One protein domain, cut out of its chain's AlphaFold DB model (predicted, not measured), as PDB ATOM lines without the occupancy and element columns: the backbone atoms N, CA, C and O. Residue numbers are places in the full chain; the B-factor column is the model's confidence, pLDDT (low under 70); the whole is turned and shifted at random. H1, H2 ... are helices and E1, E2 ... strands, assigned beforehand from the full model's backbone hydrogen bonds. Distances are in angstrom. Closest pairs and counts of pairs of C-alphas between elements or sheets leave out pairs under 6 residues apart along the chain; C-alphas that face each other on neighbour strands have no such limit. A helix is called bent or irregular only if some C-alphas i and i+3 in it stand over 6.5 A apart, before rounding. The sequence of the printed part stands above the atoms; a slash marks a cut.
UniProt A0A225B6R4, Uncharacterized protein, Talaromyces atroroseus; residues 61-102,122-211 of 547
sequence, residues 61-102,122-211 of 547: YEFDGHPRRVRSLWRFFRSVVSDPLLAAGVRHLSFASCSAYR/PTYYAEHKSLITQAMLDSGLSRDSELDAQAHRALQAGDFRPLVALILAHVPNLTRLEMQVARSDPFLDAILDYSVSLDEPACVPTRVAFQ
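AT A GLANCE: This is residues 61 to 102 and 122 to 211 of the 547 residues of an uncharacterized protein of Talaromyces atroroseus (UniProt A0A225B6R4). A small parallel sheet, E1 E2 E3, walls one side of a core helix, H5; H1, H4 and H6 pack round H5, H3 packs on H1 and H4, and H2 makes a corner with H1. After H6, the unnamed residues 197 to 211 loop at one end of the longest axis. The printed part has 132 residues, in order E1 H1 H2 E2 H3 H4 H5 E3 H6, mostly helix. It is compact, with a radius of gyration of the C-alphas of 13.6 A and spans of 41 by 31 by 29 A.

IN THESE COORDINATES: The strands are E1, residues 61 to 63, from C-alpha 61 at (521.970, 470.186, 447.671), E2, 92 to 95, and E3, 176 to 181, 15.3 A. The helices are H1, 67 to 82, 23.6 A; H2, 84 to 89; H3, 122 to 138, 23.1 A; H4, 145 to 156, 16.8 A; H5, 161 to 170, 14.5 A; and H6, 186 to 196, 15.5 A, ending at (519.009, 447.739, 457.143). H1 and H3 are irregular: C-alphas 68 and 71 are 7.1 A apart, 127 and 130 8.0 A.

HOW THE PARTS SIT: E1 and E2 are parallel neighbours, with N 63 and O 94 within hydrogen-bond range at 2.8 A, and E2 and E3 are parallel neighbours, with N 95 and O 178 within hydrogen-bond range at 2.8 A. E1, H1 H2, E2 form a strand-helix-strand unit, parallel strands with helices between, its crossover right-handed. H5 is on the sheet at a height of 10.4 A; H1 only grazes it. H5 touches H1 (Phe 77 and Ile 167, closest C-alphas 5.7 A), H6 (Ala 165 and Leu 188, 5.5 A) and H4 (Ala 151 and Pro 162, 5.4 A). H3 and H4 form a helical hairpin, a shallow tilt of 28 degrees, closest C-alphas Pro 122 and Gln 156, 5.7 A. H1, H3 and H5 form a bundle, a group of helices. H1 and H2 touch only at the corner, closest C-alphas Val 80 and Ala 87, 4.5 A. Every O i to N i+4 pair is within hydrogen-bond range in H2, H4, H5 and H6; in H1 10 of 12 and in H3 11 of 13.

THE WHOLE: The C-alphas farthest apart, Arg 68 and Asp 199, are 42.2 A apart. Residues 103 to 121 are not printed; C-alphas 102 and 122 are 15.4 A apart across the cut. Of the links printed whole, none is long. Residues 100 to 102 and 198 to 203 are under pLDDT 70.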
ATOM      1  N   TYR A  61     522.562 469.176 446.803       93.19
ATOM      2  CA  TYR A  61     521.970 470.186 447.671       93.19
ATOM      3  C   TYR A  61     522.763 470.307 448.975       93.19
ATOM      4  O   TYR A  61     523.262 469.316 449.509       93.19
ATOM      5  N   GLU A  62     522.920 471.536 449.463       92.00
ATOM      6  CA  GLU A  62     523.677 471.850 450.675       92.00
ATOM      7  C   GLU A  62     522.883 472.844 451.519       92.00
ATOM      8  O   GLU A  62     522.494 473.900 451.019       92.00
ATOM      9  N   PHE A  63     522.673 472.515 452.788       91.69
ATOM     10  CA  PHE A  63     522.075 473.373 453.800       91.69
ATOM     11  C   PHE A  63     523.047 473.475 454.973       91.69
ATOM     12  O   PHE A  63     523.428 472.477 455.578       91.69
ATOM     13  N   ASP A  64     523.497 474.688 455.260       86.50
ATOM     14  CA  ASP A  64     524.503 474.972 456.288       86.50
ATOM     15  C   ASP A  64     523.891 475.219 457.679       86.50
ATOM     16  O   ASP A  64     524.629 475.447 458.632       86.50
ATOM     17  N   GLY A  65     522.560 475.158 457.804       86.50
ATOM     18  CA  GLY A  65     521.847 475.479 459.040       86.50
ATOM     19  C   GLY A  65     521.523 476.959 459.232       86.50
ATOM     20  O   GLY A  65     520.894 477.312 460.225       86.50
ATOM     21  N   HIS A  66     521.923 477.839 458.309       84.69
ATOM     22  CA  HIS A  66     521.695 479.272 458.455       84.69
ATOM     23  C   HIS A  66     520.194 479.615 458.304       84.69
ATOM     24  O   HIS A  66     519.580 479.202 457.312       84.69
ATOM     25  N   PRO A  67     519.600 480.443 459.195       83.50
ATOM     26  CA  PRO A  67     518.184 480.838 459.133       83.50
ATOM     27  C   PRO A  67     517.727 481.381 457.772       83.50
ATOM     28  O   PRO A  67     516.761 480.892 457.197       83.50
ATOM     29  N   ARG A  68     518.512 482.284 457.170       85.38
ATOM     30  CA  ARG A  68     518.306 482.837 455.813       85.38
ATOM     31  C   ARG A  68     518.261 481.800 454.679       85.38
ATOM     32  O   ARG A  68     517.984 482.133 453.529       85.38
ATOM     33  N   ARG A  69     518.599 480.534 454.947       88.38
ATOM     34  CA  ARG A  69     518.547 479.436 453.969       88.38
ATOM     35  C   ARG A  69     517.416 478.449 454.245       88.38
ATOM     36  O   ARG A  69     517.219 477.536 453.441       88.38
ATOM     37  N   VAL A  70     516.623 478.652 455.297       91.38
ATOM     38  CA  VAL A  70     515.479 477.796 455.652       91.38
ATOM     39  C   VAL A  70     514.459 477.744 454.517       91.38
ATOM     40  O   VAL A  70     514.016 476.661 454.129       91.38
ATOM     41  N   ARG A  71     514.166 478.880 453.875       93.50
ATOM     42  CA  ARG A  71     513.301 478.921 452.686       93.50
ATOM     43  C   ARG A  71     513.787 477.998 451.567       93.50
ATOM     44  O   ARG A  71     512.986 477.373 450.869       93.50
ATOM     45  N   SER A  72     515.104 477.918 451.371       93.81
ATOM     46  CA  SER A  72     515.714 477.030 450.378       93.81
ATOM     47  C   SER A  72     515.500 475.559 450.738       93.81
ATOM     48  O   SER A  72     515.180 474.765 449.855       93.81
ATOM     49  N   LEU A  73     515.609 475.202 452.023       95.50
ATOM     50  CA  LEU A  73     515.368 473.842 452.518       95.50
ATOM     51  C   LEU A  73     513.928 473.394 452.272       95.50
ATOM     52  O   LEU A  73     513.712 472.338 451.681       95.50
ATOM     53  N   TRP A  74     512.946 474.231 452.613       96.69
ATOM     54  CA  TRP A  74     511.532 473.950 452.348       96.69
ATOM     55  C   TRP A  74     511.223 473.804 450.857       96.69
ATOM     56  O   TRP A  74     510.521 472.877 450.449       96.69
ATOM     57  N   ARG A  75     511.781 474.680 450.011       96.25
ATOM     58  CA  ARG A  75     511.638 474.576 448.549       96.25
ATOM     59  C   ARG A  75     512.252 473.291 448.005       96.25
ATOM     60  O   ARG A  75     511.663 472.673 447.114       96.25
ATOM     61  N   PHE A  76     513.412 472.893 448.521       96.88
ATOM     62  CA  PHE A  76     514.062 471.650 448.130       96.88
ATOM     63  C   PHE A  76     513.230 470.437 448.549       96.88
ATOM     64  O   PHE A  76     512.894 469.631 447.683       96.88
ATOM     65  N   PHE A  77     512.798 470.372 449.815       97.88
ATOM     66  CA  PHE A  77     511.866 469.359 450.322       97.88
ATOM     67  C   PHE A  77     510.628 469.233 449.430       97.88
ATOM     68  O   PHE A  77     510.348 468.160 448.897       97.88
ATOM     69  N   ARG A  78     509.930 470.348 449.182       97.81
ATOM     70  CA  ARG A  78     508.745 470.357 448.321       97.81
ATOM     71  C   ARG A  78     509.049 469.793 446.938       97.81
ATOM     72  O   ARG A  78     508.245 469.023 446.417       97.81
ATOM     73  N   SER A  79     510.184 470.172 446.351       96.38
ATOM     74  CA  SER A  79     510.588 469.723 445.014       96.38
ATOM     75  C   SER A  79     510.819 468.213 444.972       96.38
ATOM     76  O   SER A  79     510.278 467.554 444.090       96.38
ATOM     77  N   VAL A  80     511.576 467.653 445.924       97.06
ATOM     78  CA  VAL A  80     511.913 466.217 445.919       97.06
ATOM     79  C   VAL A  80     510.733 465.327 446.310       97.06
ATOM     80  O   VAL A  80     510.620 464.217 445.803       97.06
ATOM     81  N   VAL A  81     509.820 465.801 447.160       97.06
ATOM     82  CA  VAL A  81     508.611 465.034 447.497       97.06
ATOM     83  C   VAL A  81     507.584 465.095 446.365       97.06
ATOM     84  O   VAL A  81     506.976 464.083 446.032       97.06
ATOM     85  N   SER A  82     507.402 466.260 445.734       97.50
ATOM     86  CA  SER A  82     506.370 466.431 444.697       97.50
ATOM     87  C   SER A  82     506.775 465.876 443.328       97.50
ATOM     88  O   SER A  82     505.902 465.554 442.525       97.50
ATOM     89  N   ASP A  83     508.076 465.790 443.033       96.88
ATOM     90  CA  ASP A  83     508.599 465.306 441.752       96.88
ATOM     91  C   ASP A  83     509.602 464.154 441.962       96.88
ATOM     92  O   ASP A  83     510.804 464.372 442.176       96.88
ATOM     93  N   PRO A  84     509.135 462.895 441.856       95.88
ATOM     94  CA  PRO A  84     509.985 461.728 442.039       95.88
ATOM     95  C   PRO A  84     511.119 461.591 441.012       95.88
ATOM     96  O   PRO A  84     512.094 460.893 441.303       95.88
ATOM     97  N   LEU A  85     511.003 462.203 439.824       94.56
ATOM     98  CA  LEU A  85     512.053 462.176 438.801       94.56
ATOM     99  C   LEU A  85     513.197 463.114 439.190       94.56
ATOM    100  O   LEU A  85     514.363 462.728 439.080       94.56
ATOM    101  N   LEU A  86     512.876 464.305 439.708       94.31
ATOM    102  CA  LEU A  86     513.879 465.210 440.277       94.31
ATOM    103  C   LEU A  86     514.570 464.588 441.486       94.31
ATOM    104  O   LEU A  86     515.797 464.614 441.566       94.31
ATOM    105  N   ALA A  87     513.805 463.968 442.385       96.31
ATOM    106  CA  ALA A  87     514.353 463.299 443.562       96.31
ATOM    107  C   ALA A  87     515.322 462.162 443.198       96.31
ATOM    108  O   ALA A  87     516.364 461.988 443.828       96.31
ATOM    109  N   ALA A  88     515.027 461.423 442.121       95.50
ATOM    110  CA  ALA A  88     515.926 460.410 441.573       95.50
ATOM    111  C   ALA A  88     517.207 461.003 440.944       95.50
ATOM    112  O   ALA A  88     518.180 460.273 440.745       95.50
ATOM    113  N   GLY A  89     517.229 462.298 440.629       93.38
ATOM    114  CA  GLY A  89     518.418 463.012 440.164       93.38
ATOM    115  C   GLY A  89     519.402 463.365 441.283       93.38
ATOM    116  O   GLY A  89     520.586 463.531 440.998       93.38
ATOM    117  N   VAL A  90     518.946 463.435 442.539       95.19
ATOM    118  CA  VAL A  90     519.767 463.823 443.697       95.19
ATOM    119  C   VAL A  90     520.815 462.746 444.006       95.19
ATOM    120  O   VAL A  90     520.481 461.578 444.215       95.19
ATOM    121  N   ARG A  91     522.095 463.138 444.051       94.62
ATOM    122  CA  ARG A  91     523.253 462.260 444.314       94.62
ATOM    123  C   ARG A  91     524.025 462.630 445.572       94.62
ATOM    124  O   ARG A  91     524.583 461.739 446.213       94.62
ATOM    125  N   HIS A  92     524.059 463.912 445.926       93.69
ATOM    126  CA  HIS A  92     524.827 464.427 447.052       93.69
ATOM    127  C   HIS A  92     523.981 465.372 447.909       93.69
ATOM    128  O   HIS A  92     523.459 466.369 447.415       93.69
ATOM    129  N   LEU A  93     523.890 465.077 449.203       95.56
ATOM    130  CA  LEU A  93     523.313 465.974 450.199       95.56
ATOM    131  C   LEU A  93     524.344 466.344 451.266       95.56
ATOM    132  O   LEU A  93     525.109 465.484 451.696       95.56
ATOM    133  N   SER A  94     524.343 467.611 451.680       93.38
ATOM    134  CA  SER A  94     525.172 468.133 452.769       93.38
ATOM    135  C   SER A  94     524.327 468.942 453.752       93.38
ATOM    136  O   SER A  94     523.744 469.950 453.358       93.38
ATOM    137  N   PHE A  95     524.295 468.548 455.024       93.50
ATOM    138  CA  PHE A  95     523.529 469.208 456.085       93.50
ATOM    139  C   PHE A  95     524.432 469.545 457.278       93.50
ATOM    140  O   PHE A  95     524.825 468.656 458.027       93.50
ATOM    141  N   ALA A  96     524.796 470.815 457.466       85.88
ATOM    142  CA  ALA A  96     525.737 471.204 458.521       85.88
ATOM    143  C   ALA A  96     525.075 471.529 459.865       85.88
ATOM    144  O   ALA A  96     525.746 471.435 460.870       85.88
ATOM    145  N   SER A  97     523.795 471.880 459.937       82.12
ATOM    146  CA  SER A  97     523.063 471.925 461.209       82.12
ATOM    147  C   SER A  97     521.585 471.708 460.924       82.12
ATOM    148  O   SER A  97     521.015 472.354 460.045       82.12
ATOM    149  N   CYS A  98     520.994 470.736 461.618       78.25
ATOM    150  CA  CYS A  98     519.580 470.377 461.472       78.25
ATOM    151  C   CYS A  98     518.770 470.685 462.736       78.25
ATOM    152  O   CYS A  98     517.544 470.617 462.695       78.25
ATOM    153  N   SER A  99     519.445 470.984 463.851       76.38
ATOM    154  CA  SER A  99     518.807 471.331 465.118       76.38
ATOM    155  C   SER A  99     518.233 472.743 465.076       76.38
ATOM    156  O   SER A  99     518.633 473.567 464.251       76.38
ATOM    157  N   ALA A 100     517.302 473.021 465.988       68.56
ATOM    158  CA  ALA A 100     516.690 474.335 466.111       68.56
ATOM    159  C   ALA A 100     517.756 475.428 466.271       68.56
ATOM    160  O   ALA A 100     518.642 475.337 467.122       68.56
ATOM    161  N   TYR A 101     517.658 476.470 465.447       67.62
ATOM    162  CA  TYR A 101     518.493 477.656 465.581       67.62
ATOM    163  C   TYR A 101     518.048 478.450 466.816       67.62
ATOM    164  O   TYR A 101     516.891 478.891 466.898       67.62
ATOM    165  N   ARG A 102     518.959 478.652 467.772       66.31
ATOM    166  CA  ARG A 102     518.783 479.613 468.865       66.31
ATOM    167  C   ARG A 102     519.402 480.944 468.455       66.31
ATOM    168  O   ARG A 102     520.484 480.970 467.878       66.31
ATOM    169  N   PRO A 122     506.751 479.059 461.099       93.19
ATOM    170  CA  PRO A 122     505.382 478.584 461.300       93.19
ATOM    171  C   PRO A 122     504.541 478.670 460.023       93.19
ATOM    172  O   PRO A 122     503.742 477.773 459.749       93.19
ATOM    173  N   THR A 123     504.760 479.715 459.218       95.06
ATOM    174  CA  THR A 123     504.099 479.914 457.923       95.06
ATOM    175  C   THR A 123     504.502 478.825 456.932       95.06
ATOM    176  O   THR A 123     503.628 478.154 456.385       95.06
ATOM    177  N   TYR A 124     505.802 478.559 456.760       94.81
ATOM    178  CA  TYR A 124     506.292 477.493 455.883       94.81
ATOM    179  C   TYR A 124     505.753 476.121 456.289       94.81
ATOM    180  O   TYR A 124     505.295 475.364 455.429       94.81
ATOM    181  N   TYR A 125     505.753 475.810 457.586       96.38
ATOM    182  CA  TYR A 125     505.168 474.573 458.088       96.38
ATOM    183  C   TYR A 125     503.665 474.489 457.781       96.38
ATOM    184  O   TYR A 125     503.202 473.470 457.268       96.38
ATOM    185  N   ALA A 126     502.897 475.551 458.051       97.06
ATOM    186  CA  ALA A 126     501.459 475.578 457.795       97.06
ATOM    187  C   ALA A 126     501.133 475.385 456.303       97.06
ATOM    188  O   ALA A 126     500.245 474.599 455.969       97.06
ATOM    189  N   GLU A 127     501.890 476.034 455.412       97.56
ATOM    190  CA  GLU A 127     501.760 475.904 453.955       97.56
ATOM    191  C   GLU A 127     502.029 474.479 453.448       97.56
ATOM    192  O   GLU A 127     501.408 474.041 452.478       97.56
ATOM    193  N   HIS A 128     502.945 473.745 454.091       97.44
ATOM    194  CA  HIS A 128     503.399 472.425 453.638       97.44
ATOM    195  C   HIS A 128     502.883 471.267 454.503       97.44
ATOM    196  O   HIS A 128     503.269 470.122 454.272       97.44
ATOM    197  N   LYS A 129     501.991 471.521 455.470       97.75
ATOM    198  CA  LYS A 129     501.530 470.518 456.446       97.75
ATOM    199  C   LYS A 129     500.975 469.248 455.798       97.75
ATOM    200  O   LYS A 129     501.335 468.152 456.211       97.75
ATOM    201  N   SER A 130     500.128 469.382 454.776       97.94
ATOM    202  CA  SER A 130     499.559 468.226 454.064       97.94
ATOM    203  C   SER A 130     500.624 467.413 453.325       97.94
ATOM    204  O   SER A 130     500.573 466.186 453.331       97.94
ATOM    205  N   LEU A 131     501.612 468.092 452.732       97.94
ATOM    206  CA  LEU A 131     502.737 467.451 452.056       97.94
ATOM    207  C   LEU A 131     503.643 466.713 453.049       97.94
ATOM    208  O   LEU A 131     504.100 465.621 452.739       97.94
ATOM    209  N   ILE A 132     503.867 467.276 454.242       98.19
ATOM    210  CA  ILE A 132     504.605 466.616 455.331       98.19
ATOM    211  C   ILE A 132     503.892 465.332 455.751       98.19
ATOM    212  O   ILE A 132     504.526 464.284 455.785       98.19
ATOM    213  N   THR A 133     502.584 465.388 456.023       97.94
ATOM    214  CA  THR A 133     501.814 464.200 456.420       97.94
ATOM    215  C   THR A 133     501.874 463.111 455.347       97.94
ATOM    216  O   THR A 133     502.088 461.945 455.669       97.94
ATOM    217  N   GLN A 134     501.762 463.482 454.067       97.62
ATOM    218  CA  GLN A 134     501.921 462.532 452.964       97.62
ATOM    219  C   GLN A 134     503.338 461.940 452.916       97.62
ATOM    220  O   GLN A 134     503.492 460.728 452.824       97.62
ATOM    221  N   ALA A 135     504.372 462.773 453.040       97.56
ATOM    222  CA  ALA A 135     505.761 462.321 453.021       97.56
ATOM    223  C   ALA A 135     506.084 461.375 454.193       97.56
ATOM    224  O   ALA A 135     506.806 460.402 453.998       97.56
ATOM    225  N   MET A 136     505.533 461.630 455.388       97.00
ATOM    226  CA  MET A 136     505.673 460.766 456.572       97.00
ATOM    227  C   MET A 136     505.033 459.389 456.361       97.00
ATOM    228  O   MET A 136     505.599 458.379 456.786       97.00
ATOM    229  N   LEU A 137     503.875 459.345 455.691       95.69
ATOM    230  CA  LEU A 137     503.225 458.097 455.284       95.69
ATOM    231  C   LEU A 137     504.094 457.339 454.273       95.69
ATOM    232  O   LEU A 137     504.385 456.160 454.472       95.69
ATOM    233  N   ASP A 138     504.567 458.022 453.230       95.81
ATOM    234  CA  ASP A 138     505.349 457.414 452.147       95.81
ATOM    235  C   ASP A 138     506.711 456.879 452.618       95.81
ATOM    236  O   ASP A 138     507.185 455.854 452.112       95.81
ATOM    237  N   SER A 139     507.325 457.544 453.603       95.25
ATOM    238  CA  SER A 139     508.590 457.136 454.219       95.25
ATOM    239  C   SER A 139     508.433 456.100 455.336       95.25
ATOM    240  O   SER A 139     509.441 455.641 455.870       95.25
ATOM    241  N   GLY A 140     507.203 455.757 455.731       94.25
ATOM    242  CA  GLY A 140     506.921 454.857 456.854       94.25
ATOM    243  C   GLY A 140     507.194 455.454 458.242       94.25
ATOM    244  O   GLY A 140     507.136 454.731 459.236       94.25
ATOM    245  N   LEU A 141     507.474 456.756 458.346       94.06
ATOM    246  CA  LEU A 141     507.711 457.424 459.635       94.06
ATOM    247  C   LEU A 141     506.419 457.619 460.440       94.06
ATOM    248  O   LEU A 141     506.472 457.729 461.658       94.06
ATOM    249  N   SER A 142     505.255 457.593 459.787       93.56
ATOM    250  CA  SER A 142     503.949 457.714 460.449       93.56
ATOM    251  C   SER A 142     503.472 456.435 461.161       93.56
ATOM    252  O   SER A 142     502.333 456.388 461.626       93.56
ATOM    253  N   ARG A 143     504.272 455.355 461.183       88.12
ATOM    254  CA  ARG A 143     503.902 454.090 461.856       88.12
ATOM    255  C   ARG A 143     503.856 454.240 463.369       88.12
ATOM    256  O   ARG A 143     503.024 453.613 464.019       88.12
ATOM    257  N   ASP A 144     504.757 455.052 463.898       92.62
ATOM    258  CA  ASP A 144     504.767 455.431 465.296       92.62
ATOM    259  C   ASP A 144     504.027 456.764 465.438       92.62
ATOM    260  O   ASP A 144     504.495 457.813 464.993       92.62
ATOM    261  N   SER A 145     502.838 456.714 466.043       94.31
ATOM    262  CA  SER A 145     502.024 457.906 466.286       94.31
ATOM    263  C   SER A 145     502.731 458.933 467.172       94.31
ATOM    264  O   SER A 145     502.449 460.127 467.066       94.31
ATOM    265  N   GLU A 146     503.631 458.488 468.054       96.62
ATOM    266  CA  GLU A 146     504.425 459.385 468.887       96.62
ATOM    267  C   GLU A 146     505.486 460.101 468.048       96.62
ATOM    268  O   GLU A 146     505.594 461.327 468.140       96.62
ATOM    269  N   LEU A 147     506.188 459.371 467.175       95.69
ATOM    270  CA  LEU A 147     507.171 459.944 466.250       95.69
ATOM    271  C   LEU A 147     506.523 460.938 465.276       95.69
ATOM    272  O   LEU A 147     507.075 462.010 465.036       95.69
ATOM    273  N   ASP A 148     505.328 460.635 464.763       95.88
ATOM    274  CA  ASP A 148     504.563 461.543 463.900       95.88
ATOM    275  C   ASP A 148     504.173 462.842 464.629       95.88
ATOM    276  O   ASP A 148     504.455 463.955 464.169       95.88
ATOM    277  N   ALA A 149     503.614 462.720 465.837       97.06
ATOM    278  CA  ALA A 149     503.298 463.874 466.674       97.06
ATOM    279  C   ALA A 149     504.557 464.671 467.064       97.06
ATOM    280  O   ALA A 149     504.514 465.901 467.182       97.06
ATOM    281  N   GLN A 150     505.688 463.995 467.274       97.19
ATOM    282  CA  GLN A 150     506.976 464.627 467.541       97.19
ATOM    283  C   GLN A 150     507.495 465.383 466.315       97.19
ATOM    284  O   GLN A 150     507.929 466.521 466.477       97.19
ATOM    285  N   ALA A 151     507.396 464.818 465.106       97.00
ATOM    286  CA  ALA A 151     507.802 465.472 463.861       97.00
ATOM    287  C   ALA A 151     507.061 466.797 463.662       97.00
ATOM    288  O   ALA A 151     507.676 467.836 463.423       97.00
ATOM    289  N   HIS A 152     505.737 466.782 463.826       97.50
ATOM    290  CA  HIS A 152     504.912 467.978 463.684       97.50
ATOM    291  C   HIS A 152     505.258 469.061 464.721       97.50
ATOM    292  O   HIS A 152     505.382 470.229 464.351       97.50
ATOM    293  N   ARG A 153     505.472 468.689 465.993       96.25
ATOM    294  CA  ARG A 153     505.905 469.633 467.041       96.25
ATOM    295  C   ARG A 153     507.302 470.197 466.775       96.25
ATOM    296  O   ARG A 153     507.503 471.399 466.914       96.25
ATOM    297  N   ALA A 154     508.243 469.346 466.369       94.81
ATOM    298  CA  ALA A 154     509.616 469.730 466.057       94.81
ATOM    299  C   ALA A 154     509.665 470.743 464.901       94.81
ATOM    300  O   ALA A 154     510.239 471.819 465.054       94.81
ATOM    301  N   LEU A 155     508.966 470.473 463.792       95.06
ATOM    302  CA  LEU A 155     508.915 471.387 462.645       95.06
ATOM    303  C   LEU A 155     508.269 472.734 462.989       95.06
ATOM    304  O   LEU A 155     508.738 473.773 462.529       95.06
ATOM    305  N   GLN A 156     507.218 472.731 463.816       93.62
ATOM    306  CA  GLN A 156     506.606 473.965 464.324       93.62
ATOM    307  C   GLN A 156     507.567 474.782 465.193       93.62
ATOM    308  O   GLN A 156     507.513 476.007 465.164       93.62
ATOM    309  N   ALA A 157     508.444 474.108 465.938       90.75
ATOM    310  CA  ALA A 157     509.467 474.723 466.778       90.75
ATOM    311  C   ALA A 157     510.750 475.106 466.009       90.75
ATOM    312  O   ALA A 157     511.698 475.598 466.618       90.75
ATOM    313  N   GLY A 158     510.804 474.883 464.691       90.69
ATOM    314  CA  GLY A 158     511.984 475.177 463.871       90.69
ATOM    315  C   GLY A 158     513.114 474.153 463.980       90.69
ATOM    316  O   GLY A 158     514.236 474.443 463.576       90.69
ATOM    317  N   ASP A 159     512.838 472.960 464.503       92.56
ATOM    318  CA  ASP A 159     513.741 471.817 464.409       92.56
ATOM    319  C   ASP A 159     513.545 471.121 463.057       92.56
ATOM    320  O   ASP A 159     512.462 470.624 462.734       92.56
ATOM    321  N   PHE A 160     514.604 471.101 462.248       94.62
ATOM    322  CA  PHE A 160     514.563 470.631 460.868       94.62
ATOM    323  C   PHE A 160     514.959 469.161 460.715       94.62
ATOM    324  O   PHE A 160     514.889 468.647 459.596       94.62
ATOM    325  N   ARG A 161     515.319 468.452 461.796       95.81
ATOM    326  CA  ARG A 161     515.627 467.008 461.746       95.81
ATOM    327  C   ARG A 161     514.530 466.175 461.062       95.81
ATOM    328  O   ARG A 161     514.881 465.415 460.156       95.81
ATOM    329  N   PRO A 162     513.219 466.356 461.350       97.50
ATOM    330  CA  PRO A 162     512.174 465.622 460.634       97.50
ATOM    331  C   PRO A 162     512.150 465.949 459.136       97.50
ATOM    332  O   PRO A 162     511.962 465.065 458.306       97.50
ATOM    333  N   LEU A 163     512.375 467.215 458.765       97.50
ATOM    334  CA  LEU A 163     512.372 467.646 457.364       97.50
ATOM    335  C   LEU A 163     513.536 467.020 456.589       97.50
ATOM    336  O   LEU A 163     513.356 466.545 455.468       97.50
ATOM    337  N   VAL A 164     514.724 467.002 457.198       97.62
ATOM    338  CA  VAL A 164     515.928 466.377 456.638       97.62
ATOM    339  C   VAL A 164     515.728 464.873 456.494       97.62
ATOM    340  O   VAL A 164     515.982 464.338 455.418       97.62
ATOM    341  N   ALA A 165     515.189 464.203 457.512       97.75
ATOM    342  CA  ALA A 165     514.828 462.791 457.444       97.75
ATOM    343  C   ALA A 165     513.883 462.515 456.256       97.75
ATOM    344  O   ALA A 165     514.171 461.674 455.402       97.75
ATOM    345  N   LEU A 166     512.811 463.296 456.106       98.06
ATOM    346  CA  LEU A 166     511.889 463.152 454.978       98.06
ATOM    347  C   LEU A 166     512.563 463.363 453.618       98.06
ATOM    348  O   LEU A 166     512.293 462.603 452.686       98.06
ATOM    349  N   ILE A 167     513.464 464.342 453.492       98.25
ATOM    350  CA  ILE A 167     514.272 464.519 452.279       98.25
ATOM    351  C   ILE A 167     515.071 463.243 451.989       98.25
ATOM    352  O   ILE A 167     515.007 462.738 450.869       98.25
ATOM    353  N   LEU A 168     515.789 462.706 452.985       98.06
ATOM    354  CA  LEU A 168     516.630 461.511 452.848       98.06
ATOM    355  C   LEU A 168     515.821 460.283 452.401       98.06
ATOM    356  O   LEU A 168     516.285 459.526 451.547       98.06
ATOM    357  N   ALA A 169     514.594 460.128 452.902       97.44
ATOM    358  CA  ALA A 169     513.690 459.053 452.498       97.44
ATOM    359  C   ALA A 169     513.239 459.146 451.025       97.44
ATOM    360  O   ALA A 169     512.997 458.125 450.381       97.44
ATOM    361  N   HIS A 170     513.160 460.357 450.465       97.94
ATOM    362  CA  HIS A 170     512.641 460.586 449.111       97.94
ATOM    363  C   HIS A 170     513.718 460.618 448.020       97.94
ATOM    364  O   HIS A 170     513.373 460.671 446.838       97.94
ATOM    365  N   VAL A 171     515.008 460.525 448.369       97.69
ATOM    366  CA  VAL A 171     516.135 460.556 447.417       97.69
ATOM    367  C   VAL A 171     516.744 459.158 447.195       97.69
ATOM    368  O   VAL A 171     517.828 458.849 447.689       97.69
ATOM    369  N   PRO A 172     516.112 458.273 446.394       96.62
ATOM    370  CA  PRO A 172     516.503 456.853 446.293       96.62
ATOM    371  C   PRO A 172     517.910 456.628 445.717       96.62
ATOM    372  O   PRO A 172     518.471 455.536 445.764       96.62
ATOM    373  N   ASN A 173     518.464 457.670 445.114       96.88
ATOM    374  CA  ASN A 173     519.639 457.648 444.268       96.88
ATOM    375  C   ASN A 173     520.838 458.368 444.901       96.88
ATOM    376  O   ASN A 173     521.857 458.556 444.231       96.88
ATOM    377  N   LEU A 174     520.713 458.711 446.188       97.44
ATOM    378  CA  LEU A 174     521.745 459.326 447.006       97.44
ATOM    379  C   LEU A 174     522.980 458.423 447.077       97.44
ATOM    380  O   LEU A 174     522.908 457.305 447.584       97.44
ATOM    381  N   THR A 175     524.113 458.915 446.582       96.62
ATOM    382  CA  THR A 175     525.403 458.207 446.612       96.62
ATOM    383  C   THR A 175     526.338 458.745 447.683       96.62
ATOM    384  O   THR A 175     527.234 458.019 448.120       96.62
ATOM    385  N   ARG A 176     526.130 459.998 448.110       95.12
ATOM    386  CA  ARG A 176     526.939 460.687 449.115       95.12
ATOM    387  C   ARG A 176     526.083 461.505 450.078       95.12
ATOM    388  O   ARG A 176     525.257 462.300 449.634       95.12
ATOM    389  N   LEU A 177     526.353 461.366 451.370       96.12
ATOM    390  CA  LEU A 177     525.731 462.154 452.430       96.12
ATOM    391  C   LEU A 177     526.799 462.748 453.348       96.12
ATOM    392  O   LEU A 177     527.636 462.016 453.869       96.12
ATOM    393  N   GLU A 178     526.748 464.059 453.547       94.31
ATOM    394  CA  GLU A 178     527.498 464.808 454.552       94.31
ATOM    395  C   GLU A 178     526.491 465.373 455.560       94.31
ATOM    396  O   GLU A 178     525.537 466.036 455.157       94.31
ATOM    397  N   MET A 179     526.628 465.093 456.854       94.69
ATOM    398  CA  MET A 179     525.617 465.523 457.821       94.69
ATOM    399  C   MET A 179     526.166 465.711 459.235       94.69
ATOM    400  O   MET A 179     526.938 464.890 459.724       94.69
ATOM    401  N   GLN A 180     525.728 466.766 459.920       91.81
ATOM    402  CA  GLN A 180     525.803 466.850 461.377       91.81
ATOM    403  C   GLN A 180     524.583 466.187 462.003       91.81
ATOM    404  O   GLN A 180     523.451 466.451 461.596       91.81
ATOM    405  N   VAL A 181     524.818 465.338 462.996       92.62
ATOM    406  CA  VAL A 181     523.792 464.503 463.616       92.62
ATOM    407  C   VAL A 181     523.718 464.811 465.097       92.62
ATOM    408  O   VAL A 181     524.729 464.812 465.801       92.62
ATOM    409  N   ALA A 182     522.504 465.044 465.585       91.56
ATOM    410  CA  ALA A 182     522.265 465.177 467.011       91.56
ATOM    411  C   ALA A 182     522.541 463.850 467.738       91.56
ATOM    412  O   ALA A 182     522.410 462.756 467.175       91.56
ATOM    413  N   ARG A 183     522.878 463.937 469.029       90.25
ATOM    414  CA  ARG A 183     523.062 462.752 469.879       90.25
ATOM    415  C   ARG A 183     521.847 461.824 469.821       90.25
ATOM    416  O   ARG A 183     522.014 460.626 469.628       90.25
ATOM    417  N   SER A 184     520.654 462.406 469.920       92.25
ATOM    418  CA  SER A 184     519.370 461.739 469.705       92.25
ATOM    419  C   SER A 184     518.705 462.321 468.461       92.25
ATOM    420  O   SER A 184     518.530 463.538 468.356       92.25
ATOM    421  N   ASP A 185     518.380 461.462 467.501       95.25
ATOM    422  CA  ASP A 185     517.680 461.835 466.273       95.25
ATOM    423  C   ASP A 185     516.755 460.683 465.863       95.25
ATOM    424  O   ASP A 185     517.115 459.876 465.005       95.25
ATOM    425  N   PRO A 186     515.569 460.581 466.488       96.31
ATOM    426  CA  PRO A 186     514.684 459.441 466.271       96.31
ATOM    427  C   PRO A 186     514.169 459.367 464.826       96.31
ATOM    428  O   PRO A 186     513.787 458.297 464.360       96.31
ATOM    429  N   PHE A 187     514.188 460.484 464.088       97.25
ATOM    430  CA  PHE A 187     513.770 460.523 462.687       97.25
ATOM    431  C   PHE A 187     514.820 459.894 461.776       97.25
ATOM    432  O   PHE A 187     514.479 459.093 460.905       97.25
ATOM    433  N   LEU A 188     516.098 460.230 461.977       96.62
ATOM    434  CA  LEU A 188     517.190 459.581 461.255       96.62
ATOM    435  C   LEU A 188     517.299 458.100 461.625       96.62
ATOM    436  O   LEU A 188     517.461 457.270 460.731       96.62
ATOM    437  N   ASP A 189     517.198 457.788 462.917       96.31
ATOM    438  CA  ASP A 189     517.305 456.427 463.443       96.31
ATOM    439  C   ASP A 189     516.239 455.525 462.801       96.31
ATOM    440  O   ASP A 189     516.570 454.490 462.227       96.31
ATOM    441  N   ALA A 190     514.982 455.982 462.732       95.50
ATOM    442  CA  ALA A 190     513.909 455.247 462.063       95.50
ATOM    443  C   ALA A 190     514.188 454.985 460.566       95.50
ATOM    444  O   ALA A 190     513.909 453.900 460.055       95.50
ATOM    445  N   ILE A 191     514.766 455.949 459.838       95.81
ATOM    446  CA  ILE A 191     515.126 455.755 458.422       95.81
ATOM    447  C   ILE A 191     516.275 454.756 458.270       95.81
ATOM    448  O   ILE A 191     516.269 453.942 457.337       95.81
ATOM    449  N   LEU A 192     517.274 454.820 459.149       95.81
ATOM    450  CA  LEU A 192     518.391 453.879 459.155       95.81
ATOM    451  C   LEU A 192     517.909 452.460 459.460       95.81
ATOM    452  O   LEU A 192     518.302 451.541 458.742       95.81
ATOM    453  N   ASP A 193     517.006 452.303 460.427       93.31
ATOM    454  CA  ASP A 193     516.400 451.022 460.787       93.31
ATOM    455  C   ASP A 193     515.691 450.382 459.580       93.31
ATOM    456  O   ASP A 193     515.942 449.213 459.269       93.31
ATOM    457  N   TYR A 194     514.905 451.148 458.810       93.00
ATOM    458  CA  TYR A 194     514.314 450.658 457.552       93.00
ATOM    459  C   TYR A 194     515.350 450.324 456.479       93.00
ATOM    460  O   TYR A 194     515.126 449.447 455.646       93.00
ATOM    461  N   SER A 195     516.477 451.033 456.466       93.56
ATOM    462  CA  SER A 195     517.511 450.860 455.444       93.56
ATOM    463  C   SER A 195     518.304 449.564 455.607       93.56
ATOM    464  O   SER A 195     518.891 449.096 454.627       93.56
ATOM    465  N   VAL A 196     518.314 448.995 456.817       92.69
ATOM    466  CA  VAL A 196     519.009 447.739 457.143       92.69
ATOM    467  C   VAL A 196     518.060 446.554 457.352       92.69
ATOM    468  O   VAL A 196     518.461 445.414 457.125       92.69
ATOM    469  N   SER A 197     516.805 446.799 457.738       86.62
ATOM    470  CA  SER A 197     515.821 445.754 458.053       86.62
ATOM    471  C   SER A 197     515.016 445.361 456.812       86.62
ATOM    472  O   SER A 197     513.957 445.922 456.543       86.62
ATOM    473  N   LEU A 198     515.512 444.395 456.034       66.81
ATOM    474  CA  LEU A 198     514.825 443.917 454.822       66.81
ATOM    475  C   LEU A 198     513.765 442.829 455.089       66.81
ATOM    476  O   LEU A 198     512.976 442.528 454.194       66.81
ATOM    477  N   ASP A 199     513.724 442.266 456.301       68.69
ATOM    478  CA  ASP A 199     512.992 441.022 456.584       68.69
ATOM    479  C   ASP A 199     511.614 441.204 457.259       68.69
ATOM    480  O   ASP A 199     510.913 440.214 457.468       68.69
ATOM    481  N   GLU A 200     511.167 442.434 457.564       69.00
ATOM    482  CA  GLU A 200     509.847 442.670 458.182       69.00
ATOM    483  C   GLU A 200     508.805 443.257 457.199       69.00
ATOM    484  O   GLU A 200     508.827 444.449 456.890       69.00
ATOM    485  N   PRO A 201     507.831 442.452 456.722       54.94
ATOM    486  CA  PRO A 201     506.951 442.821 455.607       54.94
ATOM    487  C   PRO A 201     505.720 443.664 455.978       54.94
ATOM    488  O   PRO A 201     504.933 444.000 455.095       54.94
ATOM    489  N   ALA A 202     505.487 443.990 457.253       65.69
ATOM    490  CA  ALA A 202     504.179 444.511 457.666       65.69
ATOM    491  C   ALA A 202     503.883 445.947 457.186       65.69
ATOM    492  O   ALA A 202     502.713 446.301 457.059       65.69
ATOM    493  N   CYS A 203     504.902 446.773 456.913       66.50
ATOM    494  CA  CYS A 203     504.722 448.117 456.351       66.50
ATOM    495  C   CYS A 203     506.068 448.665 455.844       66.50
ATOM    496  O   CYS A 203     506.791 449.352 456.570       66.50
ATOM    497  N   VAL A 204     506.437 448.282 454.621       77.50
ATOM    498  CA  VAL A 204     507.685 448.723 453.987       77.50
ATOM    499  C   VAL A 204     507.461 450.118 453.392       77.50
ATOM    500  O   VAL A 204     506.470 450.296 452.679       77.50
ATOM    501  N   PRO A 205     508.345 451.101 453.657       88.06
ATOM    502  CA  PRO A 205     508.312 452.394 452.979       88.06
ATOM    503  C   PRO A 205     508.199 452.230 451.461       88.06
ATOM    504  O   PRO A 205     508.770 451.297 450.892       88.06
ATOM    505  N   THR A 206     507.535 453.167 450.775       88.94
ATOM    506  CA  THR A 206     507.402 453.119 449.302       88.94
ATOM    507  C   THR A 206     508.772 453.039 448.626       88.94
ATOM    508  O   THR A 206     508.934 452.446 447.556       88.94
ATOM    509  N   ARG A 207     509.780 453.649 449.259       91.00
ATOM    510  CA  ARG A 207     511.185 453.583 448.875       91.00
ATOM    511  C   ARG A 207     512.033 453.463 450.127       91.00
ATOM    512  O   ARG A 207     511.836 454.202 451.083       91.00
ATOM    513  N   VAL A 208     513.009 452.567 450.084       94.31
ATOM    514  CA  VAL A 208     513.985 452.427 451.162       94.31
ATOM    515  C   VAL A 208     515.138 453.396 450.908       94.31
ATOM    516  O   VAL A 208     515.692 453.440 449.803       94.31
ATOM    517  N   ALA A 209     515.496 454.187 451.918       96.12
ATOM    518  CA  ALA A 209     516.613 455.118 451.837       96.12
ATOM    519  C   ALA A 209     517.963 454.380 451.749       96.12
ATOM    520  O   ALA A 209     518.073 453.174 451.977       96.12
ATOM    521  N   PHE A 210     519.006 455.121 451.370       97.25
ATOM    522  CA  PHE A 210     520.416 454.704 451.432       97.25
ATOM    523  C   PHE A 210     520.822 453.437 450.658       97.25
ATOM    524  O   PHE A 210     521.978 453.022 450.724       97.25
ATOM    525  N   GLN A 211     519.946 452.877 449.822       96.62
ATOM    526  CA  GLN A 211     520.243 451.681 449.019       96.62
ATOM    527  C   GLN A 211     521.363 451.892 447.987       96.62
ATOM    528  O   GLN A 211     521.955 450.933 447.487       96.62
TER     529      GLN A 211